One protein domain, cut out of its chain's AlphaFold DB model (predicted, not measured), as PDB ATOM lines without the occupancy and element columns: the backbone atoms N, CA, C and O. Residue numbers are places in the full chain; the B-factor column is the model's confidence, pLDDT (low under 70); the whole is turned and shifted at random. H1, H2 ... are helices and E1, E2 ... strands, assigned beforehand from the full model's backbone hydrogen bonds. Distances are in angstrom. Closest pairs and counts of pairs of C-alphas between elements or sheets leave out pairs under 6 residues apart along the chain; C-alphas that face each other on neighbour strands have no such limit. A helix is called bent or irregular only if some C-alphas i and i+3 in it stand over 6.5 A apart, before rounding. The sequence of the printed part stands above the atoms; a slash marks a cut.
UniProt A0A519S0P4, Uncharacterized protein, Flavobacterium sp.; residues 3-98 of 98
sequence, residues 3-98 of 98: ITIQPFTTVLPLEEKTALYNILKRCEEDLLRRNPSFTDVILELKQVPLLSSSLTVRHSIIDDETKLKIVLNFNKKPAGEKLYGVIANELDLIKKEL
ATOM      1  N   ILE A   3      10.517-106.273 215.661       89.38
ATOM      2  CA  ILE A   3      11.109-104.931 215.737       89.38
ATOM      3  C   ILE A   3      10.858-104.360 217.131       89.38
ATOM      4  O   ILE A   3       9.711-104.214 217.556       89.38
ATOM      5  N   THR A   4      11.931-104.016 217.837       89.75
ATOM      6  CA  THR A   4      11.881-103.443 219.183       89.75
ATOM      7  C   THR A   4      12.480-102.043 219.163       89.75
ATOM      8  O   THR A   4      13.632-101.873 218.786       89.75
ATOM      9  N   ILE A   5      11.712-101.038 219.591       88.56
ATOM     10  CA  ILE A   5      12.189 -99.655 219.734       88.56
ATOM     11  C   ILE A   5      12.265 -99.339 221.225       88.56
ATOM     12  O   ILE A   5      11.236 -99.273 221.901       88.56
ATOM     13  N   GLN A   6      13.482 -99.158 221.727       89.00
ATOM     14  CA  GLN A   6      13.782 -98.813 223.108       89.00
ATOM     15  C   GLN A   6      14.020 -97.300 223.200       89.00
ATOM     16  O   GLN A   6      14.991 -96.793 222.630       89.00
ATOM     17  N   PRO A   7      13.123 -96.552 223.858       80.38
ATOM     18  CA  PRO A   7      13.237 -95.106 223.956       80.38
ATOM     19  C   PRO A   7      14.286 -94.683 224.993       80.38
ATOM     20  O   PRO A   7      14.566 -95.406 225.945       80.38
ATOM     21  N   PHE A   8      14.813 -93.467 224.835       74.94
ATOM     22  CA  PHE A   8      15.788 -92.877 225.763       74.94
ATOM     23  C   PHE A   8      15.164 -92.401 227.090       74.94
ATOM     24  O   PHE A   8      15.884 -92.173 228.058       74.94
ATOM     25  N   THR A   9      13.836 -92.228 227.128       67.12
ATOM     26  CA  THR A   9      13.017 -91.859 228.301       67.12
ATOM     27  C   THR A   9      11.701 -92.639 228.290       67.12
ATOM     28  O   THR A   9      11.403 -93.355 227.334       67.12
ATOM     29  N   THR A  10      10.896 -92.502 229.346       58.75
ATOM     30  CA  THR A  10       9.690 -93.299 229.610       58.75
ATOM     31  C   THR A  10       8.640 -93.275 228.496       58.75
ATOM     32  O   THR A  10       7.849 -94.211 228.428       58.75
ATOM     33  N   VAL A  11       8.621 -92.275 227.603       64.69
ATOM     34  CA  VAL A  11       7.650 -92.230 226.497       64.69
ATOM     35  C   VAL A  11       8.241 -91.555 225.255       64.69
ATOM     36  O   VAL A  11       8.511 -90.356 225.247       64.69
ATOM     37  N   LEU A  12       8.394 -92.320 224.170       77.38
ATOM     38  CA  LEU A  12       8.531 -91.761 222.823       77.38
ATOM     39  C   LEU A  12       7.119 -91.467 222.284       77.38
ATOM     40  O   LEU A  12       6.258 -92.343 222.420       77.38
ATOM     41  N   PRO A  13       6.857 -90.294 221.674       82.94
ATOM     42  CA  PRO A  13       5.565 -90.014 221.057       82.94
ATOM     43  C   PRO A  13       5.157 -91.125 220.083       82.94
ATOM     44  O   PRO A  13       6.000 -91.678 219.371       82.94
ATOM     45  N   LEU A  14       3.861 -91.446 220.042       82.75
ATOM     46  CA  LEU A  14       3.337 -92.533 219.209       82.75
ATOM     47  C   LEU A  14       3.685 -92.338 217.727       82.75
ATOM     48  O   LEU A  14       4.044 -93.301 217.050       82.75
ATOM     49  N   GLU A  15       3.630 -91.100 217.244       84.88
ATOM     50  CA  GLU A  15       3.980 -90.739 215.869       84.88
ATOM     51  C   GLU A  15       5.447 -91.055 215.558       84.88
ATOM     52  O   GLU A  15       5.739 -91.705 214.556       84.88
ATOM     53  N   GLU A  16       6.369 -90.695 216.457       84.94
ATOM     54  CA  GLU A  16       7.799 -90.979 216.286       84.94
ATOM     55  C   GLU A  16       8.084 -92.482 216.330       84.94
ATOM     56  O   GLU A  16       8.832 -93.008 215.504       84.94
ATOM     57  N   LYS A  17       7.436 -93.201 217.253       84.81
ATOM     58  CA  LYS A  17       7.533 -94.662 217.340       84.81
ATOM     59  C   LYS A  17       7.031 -95.332 216.059       84.81
ATOM     60  O   LYS A  17       7.662 -96.269 215.575       84.81
ATOM     61  N   THR A  18       5.927 -94.841 215.504       88.31
ATOM     62  CA  THR A  18       5.322 -95.365 214.272       88.31
ATOM     63  C   THR A  18       6.201 -95.078 213.058       88.31
ATOM     64  O   THR A  18       6.439 -95.973 212.249       88.31
ATOM     65  N   ALA A  19       6.746 -93.865 212.950       88.75
ATOM     66  CA  ALA A  19       7.665 -93.493 211.878       88.75
ATOM     67  C   ALA A  19       8.925 -94.374 211.878       88.75
ATOM     68  O   ALA A  19       9.267 -94.961 210.851       88.75
ATOM     69  N   LEU A  20       9.565 -94.543 213.039       88.75
ATOM     70  CA  LEU A  20      10.729 -95.420 213.201       88.75
ATOM     71  C   LEU A  20      10.411 -96.876 212.871       88.75
ATOM     72  O   LEU A  20      11.173 -97.531 212.161       88.75
ATOM     73  N   TYR A  21       9.272 -97.372 213.353       90.94
ATOM     74  CA  TYR A  21       8.829 -98.726 213.053       90.94
ATOM     75  C   TYR A  21       8.657 -98.928 211.547       90.94
ATOM     76  O   TYR A  21       9.149 -99.913 211.007       90.94
ATOM     77  N   ASN A  22       8.028 -97.979 210.853       91.38
ATOM     78  CA  ASN A  22       7.826 -98.057 209.408       91.38
ATOM     79  C   ASN A  22       9.149 -98.055 208.629       91.38
ATOM     80  O   ASN A  22       9.275 -98.792 207.653       91.38
ATOM     81  N   ILE A  23      10.141 -97.270 209.059       90.69
ATOM     82  CA  ILE A  23      11.481 -97.258 208.448       90.69
ATOM     83  C   ILE A  23      12.150 -98.632 208.589       90.69
ATOM     84  O   ILE A  23      12.635 -99.186 207.602       90.69
ATOM     85  N   LEU A  24      12.122 -99.208 209.794       90.50
ATOM     86  CA  LEU A  24      12.703-100.525 210.068       90.50
ATOM     87  C   LEU A  24      11.953-101.634 209.318       90.50
ATOM     88  O   LEU A  24      12.573-102.499 208.708       90.50
ATOM     89  N   LYS A  25      10.618-101.569 209.297       90.75
ATOM     90  CA  LYS A  25       9.750-102.538 208.619       90.75
ATOM     91  C   LYS A  25       9.979-102.554 207.110       90.75
ATOM     92  O   LYS A  25      10.050-103.629 206.531       90.75
ATOM     93  N   ARG A  26      10.167-101.389 206.478       90.00
ATOM     94  CA  ARG A  26      10.518-101.297 205.048       90.00
ATOM     95  C   ARG A  26      11.845-101.975 204.712       90.00
ATOM     96  O   ARG A  26      12.045-102.360 203.570       90.00
ATOM     97  N   CYS A  27      12.746-102.100 205.682       87.50
ATOM     98  CA  CYS A  27      14.042-102.740 205.488       87.50
ATOM     99  C   CYS A  27      14.048-104.226 205.866       87.50
ATOM    100  O   CYS A  27      15.043-104.885 205.596       87.50
ATOM    101  N   GLU A  28      12.977-104.757 206.467       87.94
ATOM    102  CA  GLU A  28      12.927-106.140 206.957       87.94
ATOM    103  C   GLU A  28      13.202-107.163 205.855       87.94
ATOM    104  O   GLU A  28      14.046-108.032 206.041       87.94
ATOM    105  N   GLU A  29      12.528-107.058 204.709       87.50
ATOM    106  CA  GLU A  29      12.698-108.033 203.626       87.50
ATOM    107  C   GLU A  29      14.121-108.023 203.061       87.50
ATOM    108  O   GLU A  29      14.690-109.083 202.813       87.50
ATOM    109  N   ASP A  30      14.723-106.844 202.897       88.06
ATOM    110  CA  ASP A  30      16.106-106.726 202.423       88.06
ATOM    111  C   ASP A  30      17.105-107.290 203.435       88.06
ATOM    112  O   ASP A  30      18.052-107.975 203.052       88.06
ATOM    113  N   LEU A  31      16.893-107.011 204.726       87.12
ATOM    114  CA  LEU A  31      17.739-107.523 205.800       87.12
ATOM    115  C   LEU A  31      17.662-109.052 205.870       87.12
ATOM    116  O   LEU A  31      18.701-109.696 205.935       87.12
ATOM    117  N   LEU A  32      16.461-109.629 205.766       88.38
ATOM    118  CA  LEU A  32      16.259-111.082 205.741       88.38
ATOM    119  C   LEU A  32      16.832-111.742 204.483       88.38
ATOM    120  O   LEU A  32      17.288-112.879 204.541       88.38
ATOM    121  N   ARG A  33      16.822-111.054 203.336       88.25
ATOM    122  CA  ARG A  33      17.454-111.563 202.108       88.25
ATOM    123  C   ARG A  33      18.971-111.658 202.233       88.25
ATOM    124  O   ARG A  33      19.552-112.559 201.638       88.25
ATOM    125  N   ARG A  34      19.601-110.729 202.959       87.88
ATOM    126  CA  ARG A  34      21.058-110.709 203.163       87.88
ATOM    127  C   ARG A  34      21.494-111.613 204.306       87.88
ATOM    128  O   ARG A  34      22.428-112.386 204.146       87.88
ATOM    129  N   ASN A  35      20.777-111.564 205.425       85.88
ATOM    130  CA  ASN A  35      20.978-112.460 206.549       85.88
ATOM    131  C   ASN A  35      19.637-113.109 206.952       85.88
ATOM    132  O   ASN A  35      18.857-112.518 207.708       85.88
ATOM    133  N   PRO A  36      19.355-114.333 206.469       86.81
ATOM    134  CA  PRO A  36      18.102-115.031 206.757       86.81
ATOM    135  C   PRO A  36      17.983-115.479 208.218       86.81
ATOM    136  O   PRO A  36      16.884-115.818 208.656       86.81
ATOM    137  N   SER A  37      19.078-115.457 208.982       87.81
ATOM    138  CA  SER A  37      19.096-115.812 210.404       87.81
ATOM    139  C   SER A  37      18.547-114.698 211.299       87.81
ATOM    140  O   SER A  37      18.371-114.913 212.499       87.81
ATOM    141  N   PHE A  38      18.253-113.511 210.753       90.06
ATOM    142  CA  PHE A  38      17.732-112.405 211.545       90.06
ATOM    143  C   PHE A  38      16.324-112.652 212.085       90.06
ATOM    144  O   PHE A  38      15.329-112.707 211.361       90.06
ATOM    145  N   THR A  39      16.221-112.695 213.409       90.31
ATOM    146  CA  THR A  39      14.955-112.827 214.126       90.31
ATOM    147  C   THR A  39      14.475-111.491 214.670       90.31
ATOM    148  O   THR A  39      13.264-111.239 214.667       90.31
ATOM    149  N   ASP A  40      15.393-110.605 215.072       91.75
ATOM    150  CA  ASP A  40      15.072-109.347 215.746       91.75
ATOM    151  C   ASP A  40      15.883-108.153 215.226       91.75
ATOM    152  O   ASP A  40      17.076-108.249 214.938       91.75
ATOM    153  N   VAL A  41      15.238-106.984 215.210       91.56
ATOM    154  CA  VAL A  41      15.893-105.680 215.065       91.56
ATOM    155  C   VAL A  41      15.584-104.835 216.289       91.56
ATOM    156  O   VAL A  41      14.421-104.611 216.632       91.56
ATOM    157  N   ILE A  42      16.630-104.352 216.950       92.06
ATOM    158  CA  ILE A  42      16.548-103.581 218.185       92.06
ATOM    159  C   ILE A  42      17.090-102.183 217.912       92.06
ATOM    160  O   ILE A  42      18.286-102.012 217.705       92.06
ATOM    161  N   LEU A  43      16.221-101.178 217.943       91.81
ATOM    162  CA  LEU A  43      16.606 -99.773 217.896       91.81
ATOM    163  C   LEU A  43      16.635 -99.209 219.315       91.81
ATOM    164  O   LEU A  43      15.597 -99.097 219.958       91.81
ATOM    165  N   GLU A  44      17.812 -98.825 219.787       91.19
ATOM    166  CA  GLU A  44      18.037 -98.277 221.117       91.19
ATOM    167  C   GLU A  44      18.396 -96.792 221.018       91.19
ATOM    168  O   GLU A  44      19.424 -96.416 220.456       91.19
ATOM    169  N   LEU A  45      17.535 -95.936 221.563       88.62
ATOM    170  CA  LEU A  45      17.762 -94.499 221.652       88.62
ATOM    171  C   LEU A  45      18.369 -94.188 223.020       88.62
ATOM    172  O   LEU A  45      17.772 -94.505 224.046       88.62
ATOM    173  N   LYS A  46      19.532 -93.540 223.051       87.88
ATOM    174  CA  LYS A  46      20.243 -93.193 224.284       87.88
ATOM    175  C   LYS A  46      20.587 -91.714 224.317       87.88
ATOM    176  O   LYS A  46      21.262 -91.194 223.430       87.88
ATOM    177  N   GLN A  47      20.163 -91.047 225.387       85.56
ATOM    178  CA  GLN A  47      20.642 -89.708 225.685       85.56
ATOM    179  C   GLN A  47      21.902 -89.819 226.540       85.56
ATOM    180  O   GLN A  47      21.849 -90.286 227.675       85.56
ATOM    181  N   VAL A  48      23.039 -89.420 225.980       83.19
ATOM    182  CA  VAL A  48      24.345 -89.482 226.641       83.19
ATOM    183  C   VAL A  48      25.080 -88.158 226.453       83.19
ATOM    184  O   VAL A  48      25.001 -87.573 225.370       83.19
ATOM    185  N   PRO A  49      25.806 -87.666 227.472       76.94
ATOM    186  CA  PRO A  49      26.606 -86.456 227.345       76.94
ATOM    187  C   PRO A  49      27.768 -86.711 226.378       76.94
ATOM    188  O   PRO A  49      28.808 -87.249 226.749       76.94
ATOM    189  N   LEU A  50      27.574 -86.360 225.107       70.88
ATOM    190  CA  LEU A  50      28.600 -86.470 224.072       70.88
ATOM    191  C   LEU A  50      29.431 -85.184 224.040       70.88
ATOM    192  O   LEU A  50      28.898 -84.104 223.783       70.88
ATOM    193  N   LEU A  51      30.738 -85.314 224.277       64.12
ATOM    194  CA  LEU A  51      31.689 -84.195 224.315       64.12
ATOM    195  C   LEU A  51      32.001 -83.613 222.926       64.12
ATOM    196  O   LEU A  51      32.328 -82.438 222.818       64.12
ATOM    197  N   SER A  52      31.904 -84.423 221.867       62.66
ATOM    198  CA  SER A  52      32.451 -84.098 220.540       62.66
ATOM    199  C   SER A  52      31.445 -84.159 219.388       62.66
ATOM    200  O   SER A  52      31.741 -83.688 218.294       62.66
ATOM    201  N   SER A  53      30.253 -84.734 219.572       63.12
ATOM    202  CA  SER A  53      29.259 -84.860 218.497       63.12
ATOM    203  C   SER A  53      27.840 -84.804 219.038       63.12
ATOM    204  O   SER A  53      27.521 -85.429 220.039       63.12
ATOM    205  N   SER A  54      26.951 -84.074 218.360       73.31
ATOM    206  CA  SER A  54      25.554 -83.938 218.800       73.31
ATOM    207  C   SER A  54      24.742 -85.237 218.683       73.31
ATOM    208  O   SER A  54      23.717 -85.376 219.350       73.31
ATOM    209  N   LEU A  55      25.183 -86.157 217.818       82.69
ATOM    210  CA  LEU A  55      24.502 -87.397 217.456       82.69
ATOM    211  C   LEU A  55      25.536 -88.419 216.964       82.69
ATOM    212  O   LEU A  55      26.423 -88.069 216.189       82.69
ATOM    213  N   THR A  56      25.400 -89.674 217.369       85.75
ATOM    214  CA  THR A  56      26.218 -90.792 216.894       85.75
ATOM    215  C   THR A  56      25.331 -92.018 216.758       85.75
ATOM    216  O   THR A  56      24.587 -92.336 217.679       85.75
ATOM    217  N   VAL A  57      25.414 -92.713 215.630       89.25
ATOM    218  CA  VAL A  57      24.731 -93.988 215.401       89.25
ATOM    219  C   VAL A  57      25.777 -95.090 215.281       89.25
ATOM    220  O   VAL A  57      26.890 -94.839 214.819       89.25
ATOM    221  N   ARG A  58      25.457 -96.274 215.794       89.19
ATOM    222  CA  ARG A  58      26.258 -97.486 215.637       89.19
ATOM    223  C   ARG A  58      25.328 -98.668 215.485       89.19
ATOM    224  O   ARG A  58      24.328 -98.739 216.199       89.19
ATOM    225  N   HIS A  59      25.694 -99.621 214.649       92.19
ATOM    226  CA  HIS A  59      25.024-100.907 214.584       92.19
ATOM    227  C   HIS A  59      25.960-102.038 215.003       92.19
ATOM    228  O   HIS A  59      27.184-101.898 215.036       92.19
ATOM    229  N   SER A  60      25.380-103.157 215.410       90.25
ATOM    230  CA  SER A  60      26.102-104.373 215.760       90.25
ATOM    231  C   SER A  60      25.171-105.557 215.577       90.25
ATOM    232  O   SER A  60      23.980-105.455 215.881       90.25
ATOM    233  N   ILE A  61      25.708-106.680 215.121       90.75
ATOM    234  CA  ILE A  61      24.978-107.942 215.127       90.75
ATOM    235  C   ILE A  61      25.319-108.669 216.430       90.75
ATOM    236  O   ILE A  61      26.484-108.749 216.814       90.75
ATOM    237  N   ILE A  62      24.300-109.124 217.154       89.94
ATOM    238  CA  ILE A  62      24.411-109.767 218.466       89.94
ATOM    239  C   ILE A  62      23.600-111.064 218.494       89.94
ATOM    240  O   ILE A  62      22.871-111.363 217.549       89.94
ATOM    241  N   ASP A  63      23.704-111.795 219.609       84.88
ATOM    242  CA  ASP A  63      23.013-113.071 219.830       84.88
ATOM    243  C   ASP A  63      23.255-114.048 218.670       84.88
ATOM    244  O   ASP A  63      22.326-114.459 217.980       84.88
ATOM    245  N   ASP A  64      24.528-114.388 218.450       86.38
ATOM    246  CA  ASP A  64      24.946-115.399 217.465       86.38
ATOM    247  C   ASP A  64      24.494-115.069 216.030       86.38
ATOM    248  O   ASP A  64      23.916-115.874 215.310       86.38
ATOM    249  N   GLU A  65      24.689-113.808 215.642       84.06
ATOM    250  CA  GLU A  65      24.337-113.277 214.320       84.06
ATOM    251  C   GLU A  65      22.829-113.222 213.999       84.06
ATOM    252  O   GLU A  65      22.442-112.934 212.866       84.06
ATOM    253  N   THR A  66      21.958-113.430 214.994       88.19
ATOM    254  CA  THR A  66      20.495-113.462 214.797       88.19
ATOM    255  C   THR A  66      19.787-112.141 215.086       88.19
ATOM    256  O   THR A  66      18.629-111.965 214.698       88.19
ATOM    257  N   LYS A  67      20.439-111.177 215.748       90.75
ATOM    258  CA  LYS A  67      19.800-109.899 216.095       90.75
ATOM    259  C   LYS A  67      20.625-108.705 215.667       90.75
ATOM    260  O   LYS A  67      21.784-108.562 216.044       90.75
ATOM    261  N   LEU A  68      19.989-107.777 214.965       91.75
ATOM    262  CA  LEU A  68      20.595-106.507 214.593       91.75
ATOM    263  C   LEU A  68      20.254-105.447 215.642       91.75
ATOM    264  O   LEU A  68      19.093-105.070 215.807       91.75
ATOM    265  N   LYS A  69      21.264-104.931 216.341       93.31
ATOM    266  CA  LYS A  69      21.118-103.843 217.310       93.31
ATOM    267  C   LYS A  69      21.657-102.540 216.730       93.31
ATOM    268  O   LYS A  69      22.834-102.447 216.415       93.31
ATOM    269  N   ILE A  70      20.809-101.519 216.652       92.75
ATOM    270  CA  ILE A  70      21.158-100.156 216.242       92.75
ATOM    271  C   ILE A  70      21.051 -99.260 217.473       92.75
ATOM    272  O   ILE A  70      19.977 -99.115 218.052       92.75
ATOM    273  N   VAL A  71      22.161 -98.658 217.883       91.81
ATOM    274  CA  VAL A  71      22.248 -97.752 219.029       91.81
ATOM    275  C   VAL A  71      22.477 -96.337 218.526       91.81
ATOM    276  O   VAL A  71      23.498 -96.039 217.904       91.81
ATOM    277  N   LEU A  72      21.542 -95.447 218.835       90.25
ATOM    278  CA  LEU A  72      21.624 -94.037 218.497       90.25
ATOM    279  C   LEU A  72      21.796 -93.214 219.776       90.25
ATOM    280  O   LEU A  72      20.907 -93.131 220.621       90.25
ATOM    281  N   ASN A  73      22.971 -92.607 219.899       89.06
ATOM    282  CA  ASN A  73      23.411 -91.784 221.014       89.06
ATOM    283  C   ASN A  73      23.280 -90.299 220.659       89.06
ATOM    284  O   ASN A  73      23.732 -89.873 219.597       89.06
ATOM    285  N   PHE A  74      22.717 -89.483 221.544       88.06
ATOM    286  CA  PHE A  74      22.621 -88.032 221.353       88.06
ATOM    287  C   PHE A  74      22.741 -87.274 222.666       88.06
ATOM    288  O   PHE A  74      22.339 -87.762 223.715       88.06
ATOM    289  N   ASN A  75      23.237 -86.039 222.596       83.31
ATOM    290  CA  ASN A  75      23.360 -85.181 223.779       83.31
ATOM    291  C   ASN A  75      22.021 -84.500 224.138       83.31
ATOM    292  O   ASN A  75      21.614 -84.417 225.297       83.31
ATOM    293  N   LYS A  76      21.272 -84.086 223.108       80.94
ATOM    294  CA  LYS A  76      19.911 -83.540 223.202       80.94
ATOM    295  C   LYS A  76      19.038 -84.213 222.150       80.94
ATOM    296  O   LYS A  76      19.538 -84.504 221.065       80.94
ATOM    297  N   LYS A  77      17.756 -84.449 222.466       78.81
ATOM    298  CA  LYS A  77      16.803 -85.073 221.535       78.81
ATOM    299  C   LYS A  77      16.868 -84.359 220.171       78.81
ATOM    300  O   LYS A  77      16.580 -83.159 220.121       78.81
ATOM    301  N   PRO A  78      17.268 -85.053 219.088       79.19
ATOM    302  CA  PRO A  78      17.271 -84.469 217.755       79.19
ATOM    303  C   PRO A  78      15.835 -84.272 217.257       79.19
ATOM    304  O   PRO A  78      14.907 -84.937 217.720       79.19
ATOM    305  N   ALA A  79      15.653 -83.376 216.285       82.69
ATOM    306  CA  ALA A  79      14.393 -83.291 215.553       82.69
ATOM    307  C   ALA A  79      14.071 -84.647 214.901       82.69
ATOM    308  O   ALA A  79      14.986 -85.334 214.435       82.69
ATOM    309  N   GLY A  80      12.783 -85.012 214.853       80.25
ATOM    310  CA  GLY A  80      12.332 -86.302 214.320       80.25
ATOM    311  C   GLY A  80      12.881 -86.582 212.921       80.25
ATOM    312  O   GLY A  80      13.451 -87.639 212.691       80.25
ATOM    313  N   GLU A  81      12.852 -85.598 212.022       82.12
ATOM    314  CA  GLU A  81      13.383 -85.733 210.656       82.12
ATOM    315  C   GLU A  81      14.867 -86.117 210.623       82.12
ATOM    316  O   GLU A  81      15.271 -87.014 209.883       82.12
ATOM    317  N   LYS A  82      15.686 -85.489 211.478       84.75
ATOM    318  CA  LYS A  82      17.119 -85.791 211.578       84.75
ATOM    319  C   LYS A  82      17.348 -87.196 212.134       84.75
ATOM    320  O   LYS A  82      18.241 -87.897 211.668       84.75
ATOM    321  N   LEU A  83      16.540 -87.606 213.111       85.00
ATOM    322  CA  LEU A  83      16.570 -88.953 213.677       85.00
ATOM    323  C   LEU A  83      16.245 -90.001 212.602       85.00
ATOM    324  O   LEU A  83      16.998 -90.951 212.417       85.00
ATOM    325  N   TYR A  84      15.160 -89.797 211.857       88.69
ATOM    326  CA  TYR A  84      14.708 -90.710 210.808       88.69
ATOM    327  C   TYR A  84      15.724 -90.835 209.679       88.69
ATOM    328  O   TYR A  84      16.028 -91.951 209.262       88.69
ATOM    329  N   GLY A  85      16.280 -89.709 209.221       88.06
ATOM    330  CA  GLY A  85      17.295 -89.700 208.170       88.06
ATOM    331  C   GLY A  85      18.553 -90.468 208.570       88.06
ATOM    332  O   GLY A  85      19.080 -91.239 207.777       88.06
ATOM    333  N   VAL A  86      18.998 -90.323 209.822       90.00
ATOM    334  CA  VAL A  86      20.185 -91.028 210.327       90.00
ATOM    335  C   VAL A  86      19.942 -92.531 210.427       90.00
ATOM    336  O   VAL A  86      20.796 -93.299 210.002       90.00
ATOM    337  N   ILE A  87      18.775 -92.959 210.917       90.00
ATOM    338  CA  ILE A  87      18.429 -94.387 210.972       90.00
ATOM    339  C   ILE A  87      18.279 -94.984 209.570       90.00
ATOM    340  O   ILE A  87      18.777 -96.077 209.322       90.00
ATOM    341  N   ALA A  88      17.628 -94.278 208.643       90.50
ATOM    342  CA  ALA A  88      17.488 -94.741 207.264       90.50
ATOM    343  C   ALA A  88      18.850 -94.887 206.567       90.50
ATOM    344  O   ALA A  88      19.084 -95.889 205.895       90.50
ATOM    345  N   ASN A  89      19.752 -93.923 206.766       91.06
ATOM    346  CA  ASN A  89      21.109 -93.984 206.231       91.06
ATOM    347  C   ASN A  89      21.914 -95.141 206.843       91.06
ATOM    348  O   ASN A  89      22.567 -95.880 206.118       91.06
ATOM    349  N   GLU A  90      21.823 -95.339 208.160       91.06
ATOM    350  CA  GLU A  90      22.493 -96.457 208.830       91.06
ATOM    351  C   GLU A  90      21.993 -97.810 208.310       91.06
ATOM    352  O   GLU A  90      22.785 -98.706 208.046       91.06
ATOM    353  N   LEU A  91      20.683 -97.961 208.097       89.81
ATOM    354  CA  LEU A  91      20.113 -99.183 207.528       89.81
ATOM    355  C   LEU A  91      20.604 -99.454 206.102       89.81
ATOM    356  O   LEU A  91      20.788-100.615 205.746       89.81
ATOM    357  N   ASP A  92      20.817 -98.421 205.288       90.19
ATOM    358  CA  ASP A  92      21.393 -98.576 203.948       90.19
ATOM    359  C   ASP A  92      22.857 -99.041 204.002       90.19
ATOM    360  O   ASP A  92      23.259 -99.906 203.221       90.19
ATOM    361  N   LEU A  93      23.632 -98.525 204.962       90.00
ATOM    362  CA  LEU A  93      25.008 -98.963 205.212       90.00
ATOM    363  C   LEU A  93      25.056-100.422 205.672       90.00
ATOM    364  O   LEU A  93      25.727-101.224 205.031       90.00
ATOM    365  N   ILE A  94      24.249-100.789 206.673       88.38
ATOM    366  CA  ILE A  94      24.137-102.170 207.168       88.38
ATOM    367  C   ILE A  94      23.814-103.121 206.024       88.38
ATOM    368  O   ILE A  94      24.441-104.165 205.885       88.38
ATOM    369  N   LYS A  95      22.847-102.756 205.173       86.12
ATOM    370  CA  LYS A  95      22.525-103.564 203.998       86.12
ATOM    371  C   LYS A  95      23.757-103.758 203.125       86.12
ATOM    372  O   LYS A  95      23.942-104.852 202.646       86.12
ATOM    373  N   LYS A  96      24.592-102.751 202.885       85.75
ATOM    374  CA  LYS A  96      25.786-102.901 202.034       85.75
ATOM    375  C   LYS A  96      26.904-103.724 202.679       85.75
ATOM    376  O   LYS A  96      27.689-104.305 201.937       85.75
ATOM    377  N   GLU A  97      26.982-103.734 204.005       83.62
ATOM    378  CA  GLU A  97      28.001-104.462 204.773       83.62
ATOM    379  C   GLU A  97      27.643-105.940 205.020       83.62
ATOM    380  O   GLU A  97      28.551-106.742 205.231       83.62
ATOM    381  N   LEU A  98      26.351-106.293 204.958       80.94
ATOM    382  CA  LEU A  98      25.822-107.667 204.984       80.94
ATOM    383  C   LEU A  98      25.865-108.339 203.604       80.94
ATOM    384  O   LEU A  98      26.290-109.510 203.551       80.94
TER     385      LEU A  98
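What this domain is: This is residues 3 to 98 of the 98 residues of an uncharacterized protein of Flavobacterium sp. (UniProt A0A519S0P4). What would one see first? One twisted sheet of four strands has two helices, H1 and H2, side by side over one of its faces, while its other face bears no named helix. H1 covers the E1 and E2 part of the sheet and H2 the E4 and E3 part. What is it made of? The printed part has 96 residues, with two named helices and four named strands in the chain order E1, H1, E2, E3, E4, H2; the sheet is mixed, in the order E1, E2, E4, E3, and the class is mixed, helices and strands. How large is it? It is compact, with a radius of gyration of the C-alphas of 13.1 A and spans of 35 by 29 by 21 A.

Where its parts are: Where does the printed part begin? E1, residues 3 to 6, starts at C-alpha 3 at (11.109, -104.931, 215.737) and is 9.9 A long. H1, residues 14 to 34, follows over 30.0 A; it is irregular, with C-alphas 26 and 29 7.2 A apart, and has a kink of 37 degrees near residue 27. Which strands come next? E2 is residues 40 to 47, 22.7 A; E3 is residues 55 to 62, 22.4 A; E4 is residues 67 to 74, 22.7 A. Where does the last element end? H2, residues 80 to 97, is 25.8 A long and ends at C-alpha 97 at (28.001, -104.462, 204.773).

How they stand to each other: How are the strands joined? E1 and E2 are parallel at 16 degrees, with N 4 and O 41 2.8 A apart, within hydrogen-bond range; E1, H1 and E2 form a strand-helix-strand unit, two parallel neighbour strands with a helix between, and its crossover is left-handed. E2 and E4 are parallel at 14 degrees, with N 44 and O 70 at 2.8 A, and the hairpin E3 and E4 is antiparallel at 163 degrees, with N 58 and O 71 at 2.9 A. How do the helices stand to the sheet? H1 and H2 are on the same face, making two layers, helices on one face of a sheet. H1 is over E1 and E2 at a height over the sheet of 8.9 A, its closest C-alphas to E1 being those of Tyr 21 and Ile 3, 7.1 A; H2 is over E4 and E3 at 9.7 A, its closest C-alphas to E3 being those of Glu 90 and Val 57, 7.4 A. On the local plane H1 runs slantwise to E1 at 41 degrees and H2 slantwise to E3 at 39 degrees. How do the helices meet? They touch, the closest C-alphas being those of Leu 31 and Lys 95, 6.5 A, and run the same way at a shallow tilt of 9 degrees. Every O i to N i+4 pair is within hydrogen-bond range in H2, and 15 of 17 are in H1.

The domain as a whole: How far does it reach? The two C-alphas farthest apart are those of Arg 33 and Leu 51, 38.0 A. Is there a cut or a long link? The printed part has no cut and no long link. Where is confidence low? The mean pLDDT of the printed part is 85.5, and residues 9 to 11 and 51 to 53 are under 70.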